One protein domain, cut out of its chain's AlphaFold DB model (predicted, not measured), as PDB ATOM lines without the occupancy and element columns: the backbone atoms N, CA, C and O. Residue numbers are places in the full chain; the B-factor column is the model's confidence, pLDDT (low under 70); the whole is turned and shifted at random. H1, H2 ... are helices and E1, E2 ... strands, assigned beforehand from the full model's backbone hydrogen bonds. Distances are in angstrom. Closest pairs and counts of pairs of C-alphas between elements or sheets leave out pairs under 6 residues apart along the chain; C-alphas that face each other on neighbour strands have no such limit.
ATOM      1  N   MET A   8      97.532  66.143 135.766       49.41
ATOM      2  CA  MET A   8      96.815  67.423 135.826       49.41
ATOM      3  C   MET A   8      96.682  67.988 137.249       49.41
ATOM      4  O   MET A   8      96.736  69.209 137.403       49.41
ATOM      5  N   MET A   9      96.586  67.144 138.288       51.31
ATOM      6  CA  MET A   9      96.576  67.609 139.691       51.31
ATOM      7  C   MET A   9      97.886  68.305 140.091       51.31
ATOM      8  O   MET A   9      97.889  69.292 140.825       51.31
ATOM      9  N   VAL A  10      98.997  67.866 139.505       61.91
ATOM     10  CA  VAL A  10     100.348  68.233 139.935       61.91
ATOM     11  C   VAL A  10     100.721  69.686 139.603       61.91
ATOM     12  O   VAL A  10     101.521  70.288 140.310       61.91
ATOM     13  N   SER A  11     100.139  70.316 138.577       76.88
ATOM     14  CA  SER A  11     100.569  71.664 138.155       76.88
ATOM     15  C   SER A  11     100.125  72.783 139.107       76.88
ATOM     16  O   SER A  11     100.937  73.626 139.490       76.88
ATOM     17  N   LYS A  12      98.858  72.779 139.533       82.94
ATOM     18  CA  LYS A  12      98.297  73.789 140.443       82.94
ATOM     19  C   LYS A  12      98.932  73.705 141.829       82.94
ATOM     20  O   LYS A  12      99.315  74.725 142.397       82.94
ATOM     21  N   GLU A  13      99.057  72.495 142.364       85.31
ATOM     22  CA  GLU A  13      99.651  72.246 143.680       85.31
ATOM     23  C   GLU A  13     101.126  72.644 143.706       85.31
ATOM     24  O   GLU A  13     101.566  73.295 144.649       85.31
ATOM     25  N   GLN A  14     101.870  72.357 142.631       84.12
ATOM     26  CA  GLN A  14     103.257  72.798 142.480       84.12
ATOM     27  C   GLN A  14     103.386  74.321 142.454       84.12
ATOM     28  O   GLN A  14     104.246  74.864 143.141       84.12
ATOM     29  N   VAL A  15     102.531  75.024 141.704       85.50
ATOM     30  CA  VAL A  15     102.531  76.495 141.684       85.50
ATOM     31  C   VAL A  15     102.282  77.051 143.082       85.50
ATOM     32  O   VAL A  15     103.023  77.922 143.536       85.50
ATOM     33  N   LEU A  16     101.286  76.523 143.795       86.81
ATOM     34  CA  LEU A  16     101.000  76.949 145.164       86.81
ATOM     35  C   LEU A  16     102.166  76.646 146.105       86.81
ATOM     36  O   LEU A  16     102.549  77.513 146.882       86.81
ATOM     37  N   ALA A  17     102.777  75.467 146.003       85.56
ATOM     38  CA  ALA A  17     103.941  75.105 146.799       85.56
ATOM     39  C   ALA A  17     105.118  76.063 146.546       85.56
ATOM     40  O   ALA A  17     105.744  76.519 147.499       85.56
ATOM     41  N   ILE A  18     105.378  76.438 145.289       85.06
ATOM     42  CA  ILE A  18     106.405  77.432 144.949       85.06
ATOM     43  C   ILE A  18     106.064  78.793 145.570       85.06
ATOM     44  O   ILE A  18     106.928  79.416 146.181       85.06
ATOM     45  N   LEU A  19     104.809  79.242 145.473       85.25
ATOM     46  CA  LEU A  19     104.362  80.511 146.060       85.25
ATOM     47  C   LEU A  19     104.519  80.541 147.588       85.25
ATOM     48  O   LEU A  19     104.969  81.539 148.149       85.25
ATOM     49  N   LEU A  20     104.193  79.435 148.253       87.25
ATOM     50  CA  LEU A  20     104.321  79.284 149.700       87.25
ATOM     51  C   LEU A  20     105.788  79.230 150.140       87.25
ATOM     52  O   LEU A  20     106.195  79.987 151.015       87.25
ATOM     53  N   MET A  21     106.588  78.356 149.524       86.00
ATOM     54  CA  MET A  21     107.963  78.096 149.960       86.00
ATOM     55  C   MET A  21     108.928  79.216 149.576       86.00
ATOM     56  O   MET A  21     109.813  79.560 150.352       86.00
ATOM     57  N   ARG A  22     108.778  79.784 148.376       83.25
ATOM     58  CA  ARG A  22     109.746  80.740 147.829       83.25
ATOM     59  C   ARG A  22     109.442  82.184 148.197       83.25
ATOM     60  O   ARG A  22     110.365  82.967 148.394       83.25
ATOM     61  N   PHE A  23     108.162  82.537 148.269       81.00
ATOM     62  CA  PHE A  23     107.726  83.917 148.484       81.00
ATOM     63  C   PHE A  23     107.089  84.133 149.864       81.00
ATOM     64  O   PHE A  23     106.668  85.246 150.168       81.00
ATOM     65  N   ASN A  24     107.036  83.091 150.710       81.88
ATOM     66  CA  ASN A  24     106.489  83.133 152.072       81.88
ATOM     67  C   ASN A  24     105.079  83.754 152.144       81.88
ATOM     68  O   ASN A  24     104.737  84.516 153.052       81.88
ATOM     69  N   ILE A  25     104.257  83.468 151.134       82.56
ATOM     70  CA  ILE A  25     102.902  84.008 151.017       82.56
ATOM     71  C   ILE A  25     101.961  83.167 151.879       82.56
ATOM     72  O   ILE A  25     102.109  81.952 151.984       82.56
ATOM     73  N   LYS A  26     100.934  83.787 152.469       85.69
ATOM     74  CA  LYS A  26      99.876  83.040 153.167       85.69
ATOM     75  C   LYS A  26      99.080  82.169 152.177       85.69
ATOM     76  O   LYS A  26      98.710  82.674 151.116       85.69
ATOM     77  N   PRO A  27      98.696  80.928 152.530       79.56
ATOM     78  CA  PRO A  27      97.959  80.030 151.631       79.56
ATOM     79  C   PRO A  27      96.673  80.627 151.057       79.56
ATOM     80  O   PRO A  27      96.392  80.472 149.870       79.56
ATOM     81  N   SER A  28      95.933  81.377 151.877       81.81
ATOM     82  CA  SER A  28      94.710  82.069 151.459       81.81
ATOM     83  C   SER A  28      94.958  83.116 150.372       81.81
ATOM     84  O   SER A  28      94.122  83.294 149.491       81.81
ATOM     85  N   LYS A  29      96.118  83.781 150.401       83.62
ATOM     86  CA  LYS A  29      96.503  84.783 149.404       83.62
ATOM     87  C   LYS A  29      97.125  84.149 148.165       83.62
ATOM     88  O   LYS A  29      96.818  84.576 147.063       83.62
ATOM     89  N   ALA A  30      97.935  83.101 148.317       84.38
ATOM     90  CA  ALA A  30      98.633  82.459 147.199       84.38
ATOM     91  C   ALA A  30      97.677  82.001 146.080       84.38
ATOM     92  O   ALA A  30      97.964  82.201 144.900       84.38
ATOM     93  N   ILE A  31      96.514  81.449 146.448       86.12
ATOM     94  CA  ILE A  31      95.492  81.025 145.479       86.12
ATOM     95  C   ILE A  31      94.910  82.228 144.734       86.12
ATOM     96  O   ILE A  31      94.857  82.205 143.505       86.12
ATOM     97  N   ALA A  32      94.512  83.277 145.460       87.44
ATOM     98  CA  ALA A  32      93.926  84.479 144.870       87.44
ATOM     99  C   ALA A  32      94.903  85.166 143.906       87.44
ATOM    100  O   ALA A  32      94.526  85.545 142.803       87.44
ATOM    101  N   ILE A  33      96.175  85.244 144.291       87.75
ATOM    102  CA  ILE A  33      97.247  85.843 143.495       87.75
ATOM    103  C   ILE A  33      97.469  85.072 142.186       87.75
ATOM    104  O   ILE A  33      97.533  85.669 141.112       87.75
ATOM    105  N   ALA A  34      97.554  83.742 142.254       86.50
ATOM    106  CA  ALA A  34      97.747  82.920 141.064       86.50
ATOM    107  C   ALA A  34      96.526  82.947 140.129       86.50
ATOM    108  O   ALA A  34      96.676  83.008 138.909       86.50
ATOM    109  N   GLN A  35      95.314  82.941 140.693       87.56
ATOM    110  CA  GLN A  35      94.076  83.075 139.923       87.56
ATOM    111  C   GLN A  35      93.968  84.441 139.243       87.56
ATOM    112  O   GLN A  35      93.563  84.509 138.082       87.56
ATOM    113  N   GLU A  36      94.355  85.513 139.932       88.88
ATOM    114  CA  GLU A  36      94.347  86.861 139.370       88.88
ATOM    115  C   GLU A  36      95.319  86.975 138.191       88.88
ATOM    116  O   GLU A  36      94.951  87.491 137.137       88.88
ATOM    117  N   TRP A  37      96.520  86.409 138.311       88.50
ATOM    118  CA  TRP A  37      97.486  86.406 137.214       88.50
ATOM    119  C   TRP A  37      96.979  85.644 135.981       88.50
ATOM    120  O   TRP A  37      97.100  86.139 134.859       88.50
ATOM    121  N   LEU A  38      96.348  84.478 136.176       88.12
ATOM    122  CA  LEU A  38      95.732  83.709 135.084       88.12
ATOM    123  C   LEU A  38      94.561  84.456 134.433       88.12
ATOM    124  O   LEU A  38      94.348  84.347 133.228       88.12
ATOM    125  N   ARG A  39      93.807  85.240 135.213       87.81
ATOM    126  CA  ARG A  39      92.724  86.085 134.694       87.81
ATOM    127  C   ARG A  39      93.257  87.207 133.802       87.81
ATOM    128  O   ARG A  39      92.625  87.531 132.796       87.81
ATOM    129  N   GLN A  40      94.397  87.789 134.174       87.00
ATOM    130  CA  GLN A  40      95.073  88.834 133.402       87.00
ATOM    131  C   GLN A  40      95.708  88.274 132.121       87.00
ATOM    132  O   GLN A  40      95.610  88.896 131.066       87.00
ATOM    133  N   HIS A  41      96.258  87.060 132.176       84.06
ATOM    134  CA  HIS A  41      96.871  86.378 131.037       84.06
ATOM    135  C   HIS A  41      95.901  85.372 130.414       84.06
ATOM    136  O   HIS A  41      96.061  84.156 130.540       84.06
ATOM    137  N   ARG A  42      94.870  85.885 129.728       78.88
ATOM    138  CA  ARG A  42      93.861  85.051 129.053       78.88
ATOM    139  C   ARG A  42      94.536  84.103 128.053       78.88
ATOM    140  O   ARG A  42      95.066  84.546 127.042       78.88
ATOM    141  N   GLY A  43      94.499  82.802 128.346       80.50
ATOM    142  CA  GLY A  43      95.133  81.746 127.544       80.50
ATOM    143  C   GLY A  43      96.334  81.075 128.219       80.50
ATOM    144  O   GLY A  43      96.751  80.006 127.781       80.50
ATOM    145  N   ALA A  44      96.858  81.644 129.308       82.56
ATOM    146  CA  ALA A  44      97.847  80.974 130.142       82.56
ATOM    147  C   ALA A  44      97.192  79.867 130.986       82.56
ATOM    148  O   ALA A  44      96.075  80.011 131.485       82.56
ATOM    149  N   THR A  45      97.905  78.757 131.162       87.62
ATOM    150  CA  THR A  45      97.510  77.637 132.017       87.62
ATOM    151  C   THR A  45      98.335  77.629 133.307       87.62
ATOM    152  O   THR A  45      99.331  78.338 133.459       87.62
ATOM    153  N   TRP A  46      97.954  76.786 134.266       85.56
ATOM    154  CA  TRP A  46      98.766  76.560 135.469       85.56
ATOM    155  C   TRP A  46     100.172  76.039 135.138       85.56
ATOM    156  O   TRP A  46     101.123  76.318 135.866       85.56
ATOM    157  N   GLU A  47     100.328  75.321 134.026       84.88
ATOM    158  CA  GLU A  47     101.625  74.822 133.570       84.88
ATOM    159  C   GLU A  47     102.532  75.932 133.043       84.88
ATOM    160  O   GLU A  47     103.722  75.929 133.359       84.88
ATOM    161  N   THR A  48     101.999  76.906 132.298       85.38
ATOM    162  CA  THR A  48     102.805  78.059 131.875       85.38
ATOM    163  C   THR A  48     103.245  78.877 133.078       85.38
ATOM    164  O   THR A  48     104.426  79.204 133.176       85.38
ATOM    165  N   LEU A  49     102.357  79.118 134.048       84.94
ATOM    166  CA  LEU A  49     102.731  79.812 135.284       84.94
ATOM    167  C   LEU A  49     103.812  79.050 136.069       84.94
ATOM    168  O   LEU A  49     104.781  79.647 136.532       84.94
ATOM    169  N   LYS A  50     103.694  77.721 136.169       87.81
ATOM    170  CA  LYS A  50     104.725  76.872 136.779       87.81
ATOM    171  C   LYS A  50     106.077  77.034 136.088       87.81
ATOM    172  O   LYS A  50     107.094  77.197 136.758       87.81
ATOM    173  N   ASN A  51     106.092  76.985 134.757       85.88
ATOM    174  CA  ASN A  51     107.321  77.111 133.981       85.88
ATOM    175  C   ASN A  51     107.962  78.488 134.179       85.88
ATOM    176  O   ASN A  51     109.165  78.559 134.409       85.88
ATOM    177  N   LEU A  52     107.166  79.558 134.188       85.25
ATOM    178  CA  LEU A  52     107.641  80.923 134.427       85.25
ATOM    179  C   LEU A  52     108.235  81.108 135.831       85.25
ATOM    180  O   LEU A  52     109.298  81.717 135.982       85.25
ATOM    181  N   LEU A  53     107.588  80.539 136.852       85.00
ATOM    182  CA  LEU A  53     108.087  80.552 138.229       85.00
ATOM    183  C   LEU A  53     109.387  79.746 138.379       85.00
ATOM    184  O   LEU A  53     110.305  80.189 139.071       85.00
ATOM    185  N   ASN A  54     109.496  78.592 137.712       84.75
ATOM    186  CA  ASN A  54     110.709  77.769 137.712       84.75
ATOM    187  C   ASN A  54     111.865  78.422 136.940       84.75
ATOM    188  O   ASN A  54     113.019  78.299 137.339       84.75
ATOM    189  N   GLN A  55     111.565  79.134 135.852       84.75
ATOM    190  CA  GLN A  55     112.553  79.841 135.035       84.75
ATOM    191  C   GLN A  55     112.965  81.196 135.623       84.75
ATOM    192  O   GLN A  55     113.775  81.892 135.018       84.75
ATOM    193  N   ASN A  56     112.436  81.579 136.793       81.69
ATOM    194  CA  ASN A  56     112.718  82.870 137.429       81.69
ATOM    195  C   ASN A  56     112.434  84.058 136.498       81.69
ATOM    196  O   ASN A  56     113.133  85.069 136.549       81.69
ATOM    197  N   GLN A  57     111.437  83.923 135.625       82.06
ATOM    198  CA  GLN A  57     110.985  85.012 134.753       82.06
ATOM    199  C   GLN A  57     109.934  85.878 135.436       82.06
ATOM    200  O   GLN A  57     109.625  86.968 134.975       82.06
ATOM    201  N   VAL A  58     109.389  85.392 136.546       83.62
ATOM    202  CA  VAL A  58     108.276  86.003 137.250       83.62
ATOM    203  C   VAL A  58     108.545  85.968 138.754       83.62
ATOM    204  O   VAL A  58     109.044  84.975 139.289       83.62
ATOM    205  N   THR A  59     108.232  87.065 139.437       83.12
ATOM    206  CA  THR A  59     108.371  87.245 140.887       83.12
ATOM    207  C   THR A  59     107.033  87.620 141.507       83.12
ATOM    208  O   THR A  59     106.119  88.056 140.811       83.12
ATOM    209  N   VAL A  60     106.913  87.478 142.824       82.88
ATOM    210  CA  VAL A  60     105.778  88.023 143.567       82.88
ATOM    211  C   VAL A  60     106.227  89.259 144.327       82.88
ATOM    212  O   VAL A  60     107.106  89.178 145.185       82.88
ATOM    213  N   SER A  61     105.611  90.400 144.031       76.69
ATOM    214  CA  SER A  61     105.801  91.651 144.765       76.69
ATOM    215  C   SER A  61     104.453  92.307 145.037       76.69
ATOM    216  O   SER A  61     103.549  92.243 144.209       76.69
ATOM    217  N   GLU A  62     104.300  92.905 146.223       71.25
ATOM    218  CA  GLU A  62     103.067  93.614 146.619       71.25
ATOM    219  C   GLU A  62     101.792  92.772 146.423       71.25
ATOM    220  O   GLU A  62     100.760  93.273 145.993       71.25
ATOM    221  N   GLU A  63     101.872  91.469 146.718       74.81
ATOM    222  CA  GLU A  63     100.751  90.533 146.552       74.81
ATOM    223  C   GLU A  63     100.290  90.354 145.092       74.81
ATOM    224  O   GLU A  63      99.172  89.922 144.845       74.81
ATOM    225  N   ALA A  64     101.150  90.629 144.111       81.12
ATOM    226  CA  ALA A  64     100.889  90.379 142.700       81.12
ATOM    227  C   ALA A  64     102.071  89.670 142.035       81.12
ATOM    228  O   ALA A  64     103.237  89.887 142.367       81.12
ATOM    229  N   ILE A  65     101.758  88.810 141.070       82.75
ATOM    230  CA  ILE A  65     102.749  88.152 140.223       82.75
ATOM    231  C   ILE A  65     103.154  89.152 139.134       82.75
ATOM    232  O   ILE A  65     102.302  89.601 138.369       82.75
ATOM    233  N   ARG A  66     104.437  89.517 139.084       81.12
ATOM    234  CA  ARG A  66     105.004  90.464 138.117       81.12
ATOM    235  C   ARG A  66     106.141  89.825 137.345       81.12
ATOM    236  O   ARG A  66     106.928  89.062 137.908       81.12
ATOM    237  N   ASP A  67     106.264  90.194 136.082       79.38
ATOM    238  CA  ASP A  67     107.399  89.779 135.273       79.38
ATOM    239  C   ASP A  67     108.675  90.404 135.832       79.38
ATOM    240  O   ASP A  67     108.748  91.602 136.130       79.38
ATOM    241  N   ILE A  68     109.700  89.575 135.989       74.12
ATOM    242  CA  ILE A  68     111.050  90.050 136.231       74.12
ATOM    243  C   ILE A  68     111.501  90.592 134.881       74.12
ATOM    244  O   ILE A  68     111.991  89.846 134.035       74.12
TER     245      ILE A  68
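AT A GLANCE: This is residues 8 to 68 of the 114 residues of the protein "DNA repair protein" of Symploca sp. SIO1A3 (UniProt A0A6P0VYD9). Three helices and a strand hairpin surround a small core, with H1 on one side, E1 and E2 opposite, and H2 and H3 between. The printed part has 61 residues, mostly helix, in the order H1, H2, H3, E1, E2, the strands antiparallel. It is compact, radius of gyration of the C-alphas 10.3 A, spanning 25 by 24 by 21 A.

HOW THE PARTS SIT: H1, residues 8 to 23, touches H2, residues 27 to 40, with residues 16 to 20 alone, at a steep tilt of 67 degrees, opposite ways; closest C-alphas Leu 19 and Ala 30, 6.2 A. With residues 11 to 18 alone it touches H3, residues 46 to 54, the same way at 35.3 degrees, only just steep; closest C-alphas Val 15 and Lys 50, 5.4 A. E1, residues 58 to 61, and E2, residues 64 to 67, form a hairpin; N 59 and O 66, 2.8 A, are within hydrogen-bond range. Every O i to N i+4 pair is in range in H3, 10 of 12 in H1, 8 of 10 in H2.

IN THESE COORDINATES: H1 begins at C-alpha 8 (96.815, 67.423, 135.826) and measures 23.5 A, H2 20.4 A, H3 12.2 A. E2 ends at C-alpha 67 (107.399, 89.779, 135.273).

THE WHOLE: The printed part has no cut; its links are tight. Residues 8 to 10 have pLDDT under 70.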